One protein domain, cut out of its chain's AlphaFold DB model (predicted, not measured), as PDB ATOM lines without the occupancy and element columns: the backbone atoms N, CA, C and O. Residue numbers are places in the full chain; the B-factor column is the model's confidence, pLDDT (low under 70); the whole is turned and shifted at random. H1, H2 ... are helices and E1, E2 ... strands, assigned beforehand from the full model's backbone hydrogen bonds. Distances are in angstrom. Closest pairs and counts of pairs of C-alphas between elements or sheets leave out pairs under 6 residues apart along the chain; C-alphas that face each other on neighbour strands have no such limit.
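Overview. This is residues 5 to 74 and 82 to 117 of the 121 residues of an uncharacterized protein of Arthrobacter sp. Hiyo1 (UniProt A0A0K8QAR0). A strongly twisted sheet of three strands has two helices, H3 and H4, side by side over one face, and a small helical hairpin, H1 and H2, set by H1 on the sheet where E2 and E3 bend. Past the last residue of E1, E2 and E3 run on together as a two-stranded arm, residues 64 to 68 beside 83 to 87. The printed part has 106 residues, with four named helices and three named strands in the order E1 H1 H2 H3 E2 E3 H4. The sheet runs E1 E3 E2, all antiparallel; the class is mixed, helices and strands, in two layers, with H1, H3 and H4 on one face of the sheet. The whole is compact, with a radius of gyration of the C-alphas of 15.0 A, and only just flat, spanning 43 by 37 by 20 A.

Arrangement. E1, residues 5 to 12, is an edge strand antiparallel to the inner strand E3, residues 83 to 96, with N 7 and O 93 within hydrogen-bond range at 2.9 A. E3 is antiparallel to the other edge strand, E2, residues 58 to 68, with N 61 and O 90 at 3.0 A. E2 bends by 67 degrees at residue 62 and E3 by 69 degrees at residue 87. H1, residues 15 to 22, is on the sheet over E3 and E2 at a height of 8.7 A; the closest C-alphas of H1 and E3 are Ser 15 and Pro 87, 6.2 A. H1 and H2, residues 26 to 31, form a helical hairpin and touch, closest at the C-alphas of Gly 20 and Ala 28, 5.5 A. H2 is not on the sheet. H3, residues 33 to 44, and H4, residues 101 to 116, lie on the same face, over E3, at heights of 10.3 A and 9.4 A. They touch at a shallow tilt of 21 degrees, opposite ways, H4 with residues 110 to 115 alone; the closest C-alphas are Gly 34 and Ile 114, 6.5 A. In H1, H3 and H4 every O i to N i+4 pair is within hydrogen-bond range; in H2 it is 0 of 2, with 2 of 3 O i to N i+3 pairs.

Along the chain. E1 begins at C-alpha 5 (580.118, 379.342, 384.816) and is 23.2 A long. H3 is 16.3 A, E2 29.1 A and E3 37.1 A. H4, 22.1 A, ends at C-alpha 116 (577.836, 400.385, 374.150).

Size, cuts and confidence. The C-alphas farthest apart, Asn 53 and Glu 71, are 48.1 A apart. Residues 75 to 81 are not printed; C-alphas 74 and 82 are 13.5 A apart across the cut. The link from H3 to E2 is long, 13 residues. No printed residue is under 70 in pLDDT.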
ATOM      1  N   ARG A   5     579.518 378.621 385.940       96.00
ATOM      2  CA  ARG A   5     580.118 379.342 384.816       96.00
ATOM      3  C   ARG A   5     580.614 380.701 385.298       96.00
ATOM      4  O   ARG A   5     580.040 381.298 386.207       96.00
ATOM      5  N   LYS A   6     581.698 381.176 384.688       95.94
ATOM      6  CA  LYS A   6     582.300 382.484 384.962       95.94
ATOM      7  C   LYS A   6     581.921 383.457 383.854       95.94
ATOM      8  O   LYS A   6     582.154 383.164 382.685       95.94
ATOM      9  N   LEU A   7     581.425 384.628 384.238       95.00
ATOM     10  CA  LEU A   7     581.282 385.777 383.356       95.00
ATOM     11  C   LEU A   7     582.357 386.799 383.704       95.00
ATOM     12  O   LEU A   7     582.424 387.260 384.841       95.00
ATOM     13  N   ARG A   8     583.200 387.149 382.732       95.25
ATOM     14  CA  ARG A   8     584.219 388.188 382.875       95.25
ATOM     15  C   ARG A   8     584.010 389.254 381.813       95.25
ATOM     16  O   ARG A   8     583.946 388.927 380.633       95.25
ATOM     17  N   VAL A   9     583.948 390.506 382.244       92.12
ATOM     18  CA  VAL A   9     583.772 391.669 381.376       92.12
ATOM     19  C   VAL A   9     584.989 392.577 381.515       92.12
ATOM     20  O   VAL A   9     585.478 392.813 382.623       92.12
ATOM     21  N   HIS A  10     585.487 393.050 380.377       91.94
ATOM     22  CA  HIS A  10     586.551 394.039 380.271       91.94
ATOM     23  C   HIS A  10     585.922 395.342 379.791       91.94
ATOM     24  O   HIS A  10     585.255 395.369 378.759       91.94
ATOM     25  N   TRP A  11     586.071 396.397 380.582       90.38
ATOM     26  CA  TRP A  11     585.347 397.645 380.408       90.38
ATOM     27  C   TRP A  11     586.321 398.818 380.322       90.38
ATOM     28  O   TRP A  11     586.953 399.132 381.331       90.38
ATOM     29  N   PRO A  12     586.496 399.463 379.158       89.94
ATOM     30  CA  PRO A  12     587.303 400.672 379.058       89.94
ATOM     31  C   PRO A  12     586.741 401.772 379.959       89.94
ATOM     32  O   PRO A  12     585.537 402.021 379.950       89.94
ATOM     33  N   ILE A  13     587.606 402.423 380.731       91.31
ATOM     34  CA  ILE A  13     587.227 403.478 381.679       91.31
ATOM     35  C   ILE A  13     588.097 404.716 381.488       91.31
ATOM     36  O   ILE A  13     589.179 404.652 380.898       91.31
ATOM     37  N   ALA A  14     587.630 405.846 382.009       89.88
ATOM     38  CA  ALA A  14     588.413 407.071 382.042       89.88
ATOM     39  C   ALA A  14     589.649 406.921 382.951       89.88
ATOM     40  O   ALA A  14     589.637 406.172 383.934       89.88
ATOM     41  N   SER A  15     590.720 407.651 382.637       91.25
ATOM     42  CA  SER A  15     591.977 407.616 383.400       91.25
ATOM     43  C   SER A  15     591.787 408.064 384.852       91.25
ATOM     44  O   SER A  15     592.443 407.544 385.750       91.25
ATOM     45  N   GLU A  16     590.868 408.997 385.090       92.06
ATOM     46  CA  GLU A  16     590.513 409.515 386.409       92.06
ATOM     47  C   GLU A  16     589.861 408.424 387.266       92.06
ATOM     48  O   GLU A  16     590.257 408.211 388.412       92.06
ATOM     49  N   THR A  17     588.915 407.674 386.687       93.06
ATOM     50  CA  THR A  17     588.302 406.508 387.336       93.06
ATOM     51  C   THR A  17     589.355 405.444 387.637       93.06
ATOM     52  O   THR A  17     589.372 404.882 388.730       93.06
ATOM     53  N   PHE A  18     590.258 405.177 386.687       94.62
ATOM     54  CA  PHE A  18     591.343 404.216 386.874       94.62
ATOM     55  C   PHE A  18     592.251 404.601 388.046       94.62
ATOM     56  O   PHE A  18     592.542 403.746 388.881       94.62
ATOM     57  N   ALA A  19     592.671 405.866 388.125       94.50
ATOM     58  CA  ALA A  19     593.545 406.355 389.187       94.50
ATOM     59  C   ALA A  19     592.897 406.200 390.571       94.50
ATOM     60  O   ALA A  19     593.484 405.562 391.443       94.50
ATOM     61  N   GLY A  20     591.654 406.668 390.740       94.38
ATOM     62  CA  GLY A  20     590.946 406.542 392.020       94.38
ATOM     63  C   GLY A  20     590.759 405.082 392.448       94.38
ATOM     64  O   GLY A  20     591.025 404.714 393.592       94.38
ATOM     65  N   LEU A  21     590.378 404.200 391.517       93.69
ATOM     66  CA  LEU A  21     590.248 402.770 391.816       93.69
ATOM     67  C   LEU A  21     591.595 402.111 392.156       93.69
ATOM     68  O   LEU A  21     591.644 401.266 393.050       93.69
ATOM     69  N   ALA A  22     592.681 402.488 391.475       93.69
ATOM     70  CA  ALA A  22     594.023 401.970 391.747       93.69
ATOM     71  C   ALA A  22     594.548 402.384 393.135       93.69
ATOM     72  O   ALA A  22     595.316 401.641 393.744       93.69
ATOM     73  N   GLU A  23     594.096 403.525 393.655       94.69
ATOM     74  CA  GLU A  23     594.400 404.011 395.008       94.69
ATOM     75  C   GLU A  23     593.524 403.361 396.096       94.69
ATOM     76  O   GLU A  23     593.715 403.601 397.289       94.69
ATOM     77  N   GLY A  24     592.588 402.487 395.711       90.62
ATOM     78  CA  GLY A  24     591.666 401.820 396.631       90.62
ATOM     79  C   GLY A  24     590.455 402.673 397.009       90.62
ATOM     80  O   GLY A  24     589.713 402.318 397.931       90.62
ATOM     81  N   GLU A  25     590.205 403.776 396.300       90.94
ATOM     82  CA  GLU A  25     589.034 404.614 396.524       90.94
ATOM     83  C   GLU A  25     587.779 403.936 395.967       90.94
ATOM     84  O   GLU A  25     587.347 404.173 394.840       90.94
ATOM     85  N   ALA A  26     587.116 403.117 396.785       83.25
ATOM     86  CA  ALA A  26     585.866 402.453 396.395       83.25
ATOM     87  C   ALA A  26     584.759 403.440 395.962       83.25
ATOM     88  O   ALA A  26     583.808 403.064 395.279       83.25
ATOM     89  N   GLY A  27     584.862 404.719 396.343       83.44
ATOM     90  CA  GLY A  27     583.965 405.770 395.863       83.44
ATOM     91  C   GLY A  27     584.060 406.030 394.357       83.44
ATOM     92  O   GLY A  27     583.048 406.407 393.769       83.44
ATOM     93  N   ALA A  28     585.211 405.763 393.729       87.00
ATOM     94  CA  ALA A  28     585.445 406.007 392.307       87.00
ATOM     95  C   ALA A  28     584.523 405.181 391.393       87.00
ATOM     96  O   ALA A  28     584.206 405.626 390.292       87.00
ATOM     97  N   PHE A  29     583.986 404.050 391.873       83.50
ATOM     98  CA  PHE A  29     582.956 403.286 391.159       83.50
ATOM     99  C   PHE A  29     581.732 404.121 390.784       83.50
ATOM    100  O   PHE A  29     581.168 403.939 389.710       83.50
ATOM    101  N   ARG A  30     581.325 405.037 391.670       83.88
ATOM    102  CA  ARG A  30     580.118 405.854 391.488       83.88
ATOM    103  C   ARG A  30     580.330 407.034 390.544       83.88
ATOM    104  O   ARG A  30     579.356 407.651 390.129       83.88
ATOM    105  N   ASN A  31     581.582 407.353 390.231       84.06
ATOM    106  CA  ASN A  31     581.922 408.464 389.347       84.06
ATOM    107  C   ASN A  31     581.858 408.048 387.869       84.06
ATOM    108  O   ASN A  31     581.790 408.908 386.996       84.06
ATOM    109  N   ASP A  32     581.847 406.741 387.590       88.81
ATOM    110  CA  ASP A  32     581.711 406.189 386.247       88.81
ATOM    111  C   ASP A  32     580.286 405.658 386.028       88.81
ATOM    112  O   ASP A  32     579.824 404.732 386.706       88.81
ATOM    113  N   HIS A  33     579.569 406.254 385.073       88.12
ATOM    114  CA  HIS A  33     578.192 405.871 384.759       88.12
ATOM    115  C   HIS A  33     578.082 404.433 384.237       88.12
ATOM    116  O   HIS A  33     577.113 403.746 384.562       88.12
ATOM    117  N   GLY A  34     579.065 403.967 383.459       88.62
ATOM    118  CA  GLY A  34     579.079 402.616 382.904       88.62
ATOM    119  C   GLY A  34     579.273 401.571 383.997       88.62
ATOM    120  O   GLY A  34     578.509 400.608 384.072       88.62
ATOM    121  N   ILE A  35     580.228 401.801 384.905       91.25
ATOM    122  CA  ILE A  35     580.434 400.901 386.048       91.25
ATOM    123  C   ILE A  35     579.230 400.927 386.994       91.25
ATOM    124  O   ILE A  35     578.790 399.877 387.459       91.25
ATOM    125  N   THR A  36     578.654 402.101 387.250       92.06
ATOM    126  CA  THR A  36     577.450 402.219 388.086       92.06
ATOM    127  C   THR A  36     576.290 401.408 387.505       92.06
ATOM    128  O   THR A  36     575.649 400.648 388.230       92.06
ATOM    129  N   ALA A  37     576.050 401.506 386.196       92.75
ATOM    130  CA  ALA A  37     575.011 400.735 385.522       92.75
ATOM    131  C   ALA A  37     575.300 399.221 385.527       92.75
ATOM    132  O   ALA A  37     574.390 398.430 385.753       92.75
ATOM    133  N   LEU A  38     576.562 398.809 385.360       91.94
ATOM    134  CA  LEU A  38     576.984 397.410 385.494       91.94
ATOM    135  C   LEU A  38     576.690 396.849 386.896       91.94
ATOM    136  O   LEU A  38     576.162 395.745 387.026       91.94
ATOM    137  N   LEU A  39     577.018 397.603 387.950       91.69
ATOM    138  CA  LEU A  39     576.757 397.191 389.332       91.69
ATOM    139  C   LEU A  39     575.254 397.126 389.633       91.69
ATOM    140  O   LEU A  39     574.818 396.229 390.353       91.69
ATOM    141  N   GLN A  40     574.462 398.028 389.052       92.94
ATOM    142  CA  GLN A  40     573.005 397.971 389.145       92.94
ATOM    143  C   GLN A  40     572.446 396.727 388.437       92.94
ATOM    144  O   GLN A  40     571.675 395.984 389.035       92.94
ATOM    145  N   ALA A  41     572.907 396.425 387.219       92.62
ATOM    146  CA  ALA A  41     572.504 395.220 386.491       92.62
ATOM    147  C   ALA A  41     572.822 393.928 387.262       92.62
ATOM    148  O   ALA A  41     572.040 392.977 387.231       92.62
ATOM    149  N   LEU A  42     573.944 393.891 387.991       92.19
ATOM    150  CA  LEU A  42     574.272 392.789 388.897       92.19
ATOM    151  C   LEU A  42     573.273 392.686 390.060       92.19
ATOM    152  O   LEU A  42     572.846 391.579 390.394       92.19
ATOM    153  N   ALA A  43     572.917 393.811 390.681       92.06
ATOM    154  CA  ALA A  43     571.944 393.848 391.772       92.06
ATOM    155  C   ALA A  43     570.548 393.389 391.313       92.06
ATOM    156  O   ALA A  43     569.856 392.687 392.048       92.06
ATOM    157  N   ASP A  44     570.177 393.707 390.073       93.00
ATOM    158  CA  ASP A  44     568.889 393.333 389.479       93.00
ATOM    159  C   ASP A  44     568.860 391.888 388.944       93.00
ATOM    160  O   ASP A  44     567.796 391.376 388.592       93.00
ATOM    161  N   SER A  45     570.012 391.206 388.909       91.69
ATOM    162  CA  SER A  45     570.167 389.838 388.399       91.69
ATOM    163  C   SER A  45     570.447 388.851 389.542       91.69
ATOM    164  O   SER A  45     571.612 388.558 389.831       91.69
ATOM    165  N   PRO A  46     569.417 388.304 390.215       91.56
ATOM    166  CA  PRO A  46     569.598 387.428 391.375       91.56
ATOM    167  C   PRO A  46     570.315 386.110 391.055       91.56
ATOM    168  O   PRO A  46     570.820 385.460 391.970       91.56
ATOM    169  N   GLU A  47     570.360 385.696 389.786       91.62
ATOM    170  CA  GLU A  47     571.095 384.516 389.329       91.62
ATOM    171  C   GLU A  47     572.618 384.722 389.281       91.62
ATOM    172  O   GLU A  47     573.370 383.741 389.272       91.62
ATOM    173  N   LEU A  48     573.080 385.976 389.246       93.50
ATOM    174  CA  LEU A  48     574.497 386.317 389.202       93.50
ATOM    175  C   LEU A  48     575.069 386.435 390.617       93.50
ATOM    176  O   LEU A  48     574.548 387.122 391.495       93.50
ATOM    177  N   GLY A  49     576.181 385.747 390.839       93.94
ATOM    178  CA  GLY A  49     576.894 385.717 392.104       93.94
ATOM    179  C   GLY A  49     576.106 385.061 393.238       93.94
ATOM    180  O   GLY A  49     576.328 385.413 394.395       93.94
ATOM    181  N   ASP A  50     575.180 384.145 392.931       93.31
ATOM    182  CA  ASP A  50     574.431 383.390 393.939       93.31
ATOM    183  C   ASP A  50     575.218 382.167 394.428       93.31
ATOM    184  O   ASP A  50     575.307 381.130 393.763       93.31
ATOM    185  N   PHE A  51     575.748 382.288 395.644       90.88
ATOM    186  CA  PHE A  51     576.391 381.213 396.396       90.88
ATOM    187  C   PHE A  51     575.620 380.898 397.691       90.88
ATOM    188  O   PHE A  51     576.205 380.548 398.719       90.88
ATOM    189  N   GLY A  52     574.288 381.018 397.659       88.56
ATOM    190  CA  GLY A  52     573.401 380.730 398.784       88.56
ATOM    191  C   GLY A  52     573.277 381.920 399.734       88.56
ATOM    192  O   GLY A  52     572.493 382.837 399.486       88.56
ATOM    193  N   ASN A  53     574.041 381.904 400.831       92.88
ATOM    194  CA  ASN A  53     574.043 382.992 401.825       92.88
ATOM    195  C   ASN A  53     574.777 384.249 401.333       92.88
ATOM    196  O   ASN A  53     574.667 385.305 401.949       92.88
ATOM    197  N   TYR A  54     575.518 384.131 400.233       91.31
ATOM    198  CA  TYR A  54     576.191 385.234 399.562       91.31
ATOM    199  C   TYR A  54     575.504 385.463 398.217       91.31
ATOM    200  O   TYR A  54     575.377 384.533 397.422       91.31
ATOM    201  N   ARG A  55     575.038 386.691 397.992       93.31
ATOM    202  CA  ARG A  55     574.309 387.122 396.791       93.31
ATOM    203  C   ARG A  55     575.096 388.212 396.083       93.31
ATOM    204  O   ARG A  55     575.822 388.950 396.746       93.31
ATOM    205  N   HIS A  56     574.927 388.320 394.765       92.94
ATOM    206  CA  HIS A  56     575.589 389.335 393.939       92.94
ATOM    207  C   HIS A  56     577.117 389.332 394.107       92.94
ATOM    208  O   HIS A  56     577.766 390.372 394.045       92.94
ATOM    209  N   VAL A  57     577.707 388.157 394.358       94.69
ATOM    210  CA  VAL A  57     579.158 388.000 394.475       94.69
ATOM    211  C   VAL A  57     579.830 388.369 393.155       94.69
ATOM    212  O   VAL A  57     579.514 387.820 392.093       94.69
ATOM    213  N   PHE A  58     580.808 389.263 393.243       95.06
ATOM    214  CA  PHE A  58     581.679 389.619 392.139       95.06
ATOM    215  C   PHE A  58     583.099 389.898 392.629       95.06
ATOM    216  O   PHE A  58     583.338 390.208 393.794       95.06
ATOM    217  N   GLU A  59     584.037 389.803 391.701       94.75
ATOM    218  CA  GLU A  59     585.420 390.229 391.853       94.75
ATOM    219  C   GLU A  59     585.685 391.360 390.870       94.75
ATOM    220  O   GLU A  59     585.144 391.374 389.757       94.75
ATOM    221  N   SER A  60     586.540 392.302 391.257       93.88
ATOM    222  CA  SER A  60     586.913 393.386 390.364       93.88
ATOM    223  C   SER A  60     588.353 393.843 390.527       93.88
ATOM    224  O   SER A  60     588.984 393.605 391.557       93.88
ATOM    225  N   GLY A  61     588.872 394.487 389.487       93.69
ATOM    226  CA  GLY A  61     590.186 395.110 389.486       93.69
ATOM    227  C   GLY A  61     590.340 396.079 388.323       93.69
ATOM    228  O   GLY A  61     589.478 396.163 387.449       93.69
ATOM    229  N   VAL A  62     591.457 396.796 388.301       95.50
ATOM    230  CA  VAL A  62     591.823 397.700 387.207       95.50
ATOM    231  C   VAL A  62     593.130 397.259 386.564       95.50
ATOM    232  O   VAL A  62     594.009 396.700 387.217       95.50
ATOM    233  N   GLY A  63     593.249 397.483 385.261       94.94
ATOM    234  CA  GLY A  63     594.456 397.200 384.497       94.94
ATOM    235  C   GLY A  63     594.458 397.930 383.162       94.94
ATOM    236  O   GLY A  63     593.675 398.852 382.946       94.94
ATOM    237  N   PHE A  64     595.333 397.494 382.263       95.12
ATOM    238  CA  PHE A  64     595.386 398.004 380.900       95.12
ATOM    239  C   PHE A  64     595.018 396.907 379.911       95.12
ATOM    240  O   PHE A  64     595.512 395.781 380.008       95.12
ATOM    241  N   GLU A  65     594.186 397.249 378.937       93.50
ATOM    242  CA  GLU A  65     593.933 396.423 377.764       93.50
ATOM    243  C   GLU A  65     594.717 396.966 376.572       93.50
ATOM    244  O   GLU A  65     594.817 398.175 376.374       93.50
ATOM    245  N   GLY A  66     595.306 396.067 375.784       94.00
ATOM    246  CA  GLY A  66     596.072 396.433 374.603       94.00
ATOM    247  C   GLY A  66     595.542 395.739 373.358       94.00
ATOM    248  O   GLY A  66     595.604 394.512 373.266       94.00
ATOM    249  N   PHE A  67     595.136 396.511 372.353       91.94
ATOM    250  CA  PHE A  67     594.565 395.999 371.104       91.94
ATOM    251  C   PHE A  67     595.045 396.797 369.886       91.94
ATOM    252  O   PHE A  67     595.585 397.892 370.015       91.94
ATOM    253  N   THR A  68     594.887 396.227 368.693       94.81
ATOM    254  CA  THR A  68     595.125 396.919 367.419       94.81
ATOM    255  C   THR A  68     593.822 396.896 366.641       94.81
ATOM    256  O   THR A  68     593.250 395.825 366.445       94.81
ATOM    257  N   VAL A  69     593.333 398.063 366.229       90.94
ATOM    258  CA  VAL A  69     592.056 398.155 365.513       90.94
ATOM    259  C   VAL A  69     592.258 397.685 364.070       90.94
ATOM    260  O   VAL A  69     593.095 398.228 363.348       90.94
ATOM    261  N   ALA A  70     591.497 396.670 363.662       92.88
ATOM    262  CA  ALA A  70     591.505 396.152 362.296       92.88
ATOM    263  C   ALA A  70     590.729 397.066 361.332       92.88
ATOM    264  O   ALA A  70     589.850 397.827 361.745       92.88
ATOM    265  N   GLU A  71     591.030 396.977 360.034       93.31
ATOM    266  CA  GLU A  71     590.246 397.657 358.999       93.31
ATOM    267  C   GLU A  71     588.775 397.211 359.032       93.31
ATOM    268  O   GLU A  71     588.465 396.049 359.287       93.31
ATOM    269  N   GLY A  72     587.859 398.154 358.794       88.56
ATOM    270  CA  GLY A  72     586.413 397.911 358.827       88.56
ATOM    271  C   GLY A  72     585.773 397.952 360.221       88.56
ATOM    272  O   GLY A  72     584.548 397.904 360.317       88.56
ATOM    273  N   ALA A  73     586.554 398.085 361.298       85.81
ATOM    274  CA  ALA A  73     586.012 398.303 362.638       85.81
ATOM    275  C   ALA A  73     585.532 399.754 362.833       85.81
ATOM    276  O   ALA A  73     586.122 400.694 362.301       85.81
ATOM    277  N   ASN A  74     584.499 399.939 363.660       82.31
ATOM    278  CA  ASN A  74     584.040 401.250 364.130       82.31
ATOM    279  C   ASN A  74     584.302 401.370 365.641       82.31
ATOM    280  O   ASN A  74     583.387 401.137 366.437       82.31
ATOM    281  N   GLN A  82     596.614 401.196 364.434       92.94
ATOM    282  CA  GLN A  82     597.417 401.649 365.573       92.94
ATOM    283  C   GLN A  82     597.257 400.726 366.782       92.94
ATOM    284  O   GLN A  82     596.155 400.279 367.118       92.94
ATOM    285  N   ARG A  83     598.372 400.477 367.480       93.44
ATOM    286  CA  ARG A  83     598.350 399.830 368.795       93.44
ATOM    287  C   ARG A  83     597.777 400.817 369.808       93.44
ATOM    288  O   ARG A  83     598.325 401.895 369.999       93.44
ATOM    289  N   THR A  84     596.706 400.419 370.476       93.50
ATOM    290  CA  THR A  84     596.046 401.192 371.529       93.50
ATOM    291  C   THR A  84     596.243 400.489 372.865       93.50
ATOM    292  O   THR A  84     596.179 399.260 372.929       93.50
ATOM    293  N   ILE A  85     596.503 401.265 373.917       94.00
ATOM    294  CA  ILE A  85     596.505 400.808 375.310       94.00
ATOM    295  C   ILE A  85     595.471 401.649 376.054       94.00
ATOM    296  O   ILE A  85     595.532 402.876 375.991       94.00
ATOM    297  N   SER A  86     594.534 401.002 376.738       92.38
ATOM    298  CA  SER A  86     593.425 401.668 377.420       92.38
ATOM    299  C   SER A  86     593.328 401.261 378.886       92.38
ATOM    300  O   SER A  86     593.471 400.071 379.176       92.38
ATOM    301  N   PRO A  87     593.055 402.200 379.810       94.75
ATOM    302  CA  PRO A  87     592.632 401.861 381.162       94.75
ATOM    303  C   PRO A  87     591.341 401.041 381.119       94.75
ATOM    304  O   PRO A  87     590.386 401.396 380.425       94.75
ATOM    305  N   THR A  88     591.315 399.940 381.861       94.12
ATOM    306  CA  THR A  88     590.236 398.957 381.794       94.12
ATOM    307  C   THR A  88     589.862 398.491 383.191       94.12
ATOM    308  O   THR A  88     590.699 397.999 383.951       94.12
ATOM    309  N   PHE A  89     588.579 398.597 383.509       94.50
ATOM    310  CA  PHE A  89     587.963 397.923 384.634       94.50
ATOM    311  C   PHE A  89     587.653 396.474 384.258       94.50
ATOM    312  O   PHE A  89     587.070 396.193 383.211       94.50
ATOM    313  N   VAL A  90     588.056 395.535 385.107       95.19
ATOM    314  CA  VAL A  90     587.781 394.115 384.922       95.19
ATOM    315  C   VAL A  90     586.807 393.677 385.996       95.19
ATOM    316  O   VAL A  90     587.104 393.762 387.184       95.19
ATOM    317  N   PHE A  91     585.672 393.153 385.561       95.06
ATOM    318  CA  PHE A  91     584.617 392.640 386.419       95.06
ATOM    319  C   PHE A  91     584.445 391.141 386.185       95.06
ATOM    320  O   PHE A  91     584.468 390.673 385.047       95.06
ATOM    321  N   THR A  92     584.293 390.365 387.253       96.75
ATOM    322  CA  THR A  92     583.991 388.934 387.185       96.75
ATOM    323  C   THR A  92     582.836 388.597 388.115       96.75
ATOM    324  O   THR A  92     582.883 388.923 389.293       96.75
ATOM    325  N   THR A  93     581.846 387.865 387.615       96.38
ATOM    326  CA  THR A  93     580.817 387.214 388.433       96.38
ATOM    327  C   THR A  93     580.622 385.766 387.979       96.38
ATOM    328  O   THR A  93     581.279 385.282 387.050       96.38
ATOM    329  N   TYR A  94     579.741 385.051 388.663       95.50
ATOM    330  CA  TYR A  94     579.546 383.617 388.523       95.50
ATOM    331  C   TYR A  94     578.062 383.293 388.475       95.50
ATOM    332  O   TYR A  94     577.260 383.988 389.077       95.50
ATOM    333  N   PHE A  95     577.687 382.224 387.793       95.56
ATOM    334  CA  PHE A  95     576.298 381.774 387.755       95.56
ATOM    335  C   PHE A  95     576.235 380.260 387.618       95.56
ATOM    336  O   PHE A  95     577.227 379.604 387.289       95.56
ATOM    337  N   ASP A  96     575.069 379.693 387.908       94.56
ATOM    338  CA  ASP A  96     574.846 378.254 387.819       94.56
ATOM    339  C   ASP A  96     575.165 377.732 386.407       94.56
ATOM    340  O   ASP A  96     574.697 378.267 385.394       94.56
ATOM    341  N   ALA A  97     575.960 376.663 386.323       95.12
ATOM    342  CA  ALA A  97     576.230 376.007 385.050       95.12
ATOM    343  C   ALA A  97     574.959 375.432 384.405       95.12
ATOM    344  O   ALA A  97     574.914 375.316 383.186       95.12
ATOM    345  N   ALA A  98     573.932 375.124 385.202       94.62
ATOM    346  CA  ALA A  98     572.630 374.658 384.732       94.62
ATOM    347  C   ALA A  98     571.645 375.793 384.388       94.62
ATOM    348  O   ALA A  98     570.491 375.514 384.065       94.62
ATOM    349  N   LEU A  99     572.055 377.065 384.492       94.69
ATOM    350  CA  LEU A  99     571.197 378.186 384.111       94.69
ATOM    351  C   LEU A  99     570.876 378.123 382.612       94.69
ATOM    352  O   LEU A  99     571.761 377.894 381.795       94.69
ATOM    353  N   ASP A 100     569.613 378.331 382.266       94.44
ATOM    354  CA  ASP A 100     569.150 378.267 380.882       94.44
ATOM    355  C   ASP A 100     569.854 379.295 379.975       94.44
ATOM    356  O   ASP A 100     570.078 380.438 380.384       94.44
ATOM    357  N   ASP A 101     570.196 378.895 378.749       93.12
ATOM    358  CA  ASP A 101     570.984 379.722 377.831       93.12
ATOM    359  C   ASP A 101     570.216 380.960 377.338       93.12
ATOM    360  O   ASP A 101     570.827 382.010 377.154       93.12
ATOM    361  N   GLU A 102     568.881 380.917 377.224       93.62
ATOM    362  CA  GLU A 102     568.086 382.106 376.878       93.62
ATOM    363  C   GLU A 102     568.188 383.169 377.978       93.62
ATOM    364  O   GLU A 102     568.264 384.377 377.718       93.62
ATOM    365  N   ARG A 103     568.221 382.713 379.235       91.31
ATOM    366  CA  ARG A 103     568.445 383.587 380.385       91.31
ATOM    367  C   ARG A 103     569.857 384.159 380.317       91.31
ATOM    368  O   ARG A 103     569.993 385.378 380.401       91.31
ATOM    369  N   VAL A 104     570.874 383.323 380.070       92.62
ATOM    370  CA  VAL A 104     572.273 383.765 379.888       92.62
ATOM    371  C   VAL A 104     572.382 384.860 378.830       92.62
ATOM    372  O   VAL A 104     572.913 385.937 379.109       92.62
ATOM    373  N   ASP A 105     571.806 384.628 377.656       92.94
ATOM    374  CA  ASP A 105     571.809 385.575 376.546       92.94
ATOM    375  C   ASP A 105     571.118 386.893 376.886       92.94
ATOM    376  O   ASP A 105     571.501 387.943 376.366       92.94
ATOM    377  N   ARG A 106     570.092 386.870 377.741       91.44
ATOM    378  CA  ARG A 106     569.399 388.081 378.189       91.44
ATOM    379  C   ARG A 106     570.311 388.959 379.037       91.44
ATOM    380  O   ARG A 106     570.398 390.155 378.768       91.44
ATOM    381  N   PHE A 107     571.016 388.382 380.013       90.12
ATOM    382  CA  PHE A 107     571.954 389.160 380.830       90.12
ATOM    383  C   PHE A 107     573.130 389.649 379.980       90.12
ATOM    384  O   PHE A 107     573.522 390.806 380.089       90.12
ATOM    385  N   MET A 108     573.660 388.802 379.091       92.00
ATOM    386  CA  MET A 108     574.754 389.183 378.193       92.00
ATOM    387  C   MET A 108     574.367 390.349 377.288       92.00
ATOM    388  O   MET A 108     575.119 391.315 377.193       92.00
ATOM    389  N   ARG A 109     573.181 390.300 376.666       92.19
ATOM    390  CA  ARG A 109     572.665 391.416 375.862       92.19
ATOM    391  C   ARG A 109     572.550 392.684 376.688       92.19
ATOM    392  O   ARG A 109     573.092 393.700 376.274       92.19
ATOM    393  N   HIS A 110     571.944 392.607 377.869       91.19
ATOM    394  CA  HIS A 110     571.806 393.768 378.741       91.19
ATOM    395  C   HIS A 110     573.163 394.392 379.115       91.19
ATOM    396  O   HIS A 110     573.335 395.606 379.054       91.19
ATOM    397  N   LEU A 111     574.171 393.569 379.418       91.06
ATOM    398  CA  LEU A 111     575.527 394.051 379.690       91.06
ATOM    399  C   LEU A 111     576.175 394.713 378.472       91.06
ATOM    400  O   LEU A 111     576.839 395.737 378.624       91.06
ATOM    401  N   VAL A 112     575.973 394.166 377.269       89.38
ATOM    402  CA  VAL A 112     576.458 394.785 376.026       89.38
ATOM    403  C   VAL A 112     575.755 396.119 375.767       89.38
ATOM    404  O   VAL A 112     576.406 397.068 375.338       89.38
ATOM    405  N   GLU A 113     574.461 396.231 376.062       90.06
ATOM    406  CA  GLU A 113     573.725 397.491 375.911       90.06
ATOM    407  C   GLU A 113     574.285 398.593 376.812       90.06
ATOM    408  O   GLU A 113     574.539 399.711 376.355       90.06
ATOM    409  N   ILE A 114     574.543 398.258 378.081       90.00
ATOM    410  CA  ILE A 114     575.197 399.163 379.031       90.00
ATOM    411  C   ILE A 114     576.597 399.532 378.515       90.00
ATOM    412  O   ILE A 114     576.982 400.698 378.559       90.00
ATOM    413  N   HIS A 115     577.337 398.557 377.979       85.19
ATOM    414  CA  HIS A 115     578.704 398.742 377.489       85.19
ATOM    415  C   HIS A 115     578.802 399.679 376.291       85.19
ATOM    416  O   HIS A 115     579.708 400.504 376.210       85.19
ATOM    417  N   LEU A 116     577.862 399.567 375.357       78.69
ATOM    418  CA  LEU A 116     577.836 400.385 374.150       78.69
ATOM    419  C   LEU A 116     577.092 401.712 374.347       78.69
ATOM    420  O   LEU A 116     577.102 402.546 373.438       78.69
ATOM    421  N   GLY A 117     576.420 401.899 375.489       71.94
ATOM    422  CA  GLY A 117     575.517 403.025 375.726       71.94
ATOM    423  C   GLY A 117     574.336 403.056 374.746       71.94
ATOM    424  O   GLY A 117     573.866 404.134 374.384       71.94
TER     425      GLY A 117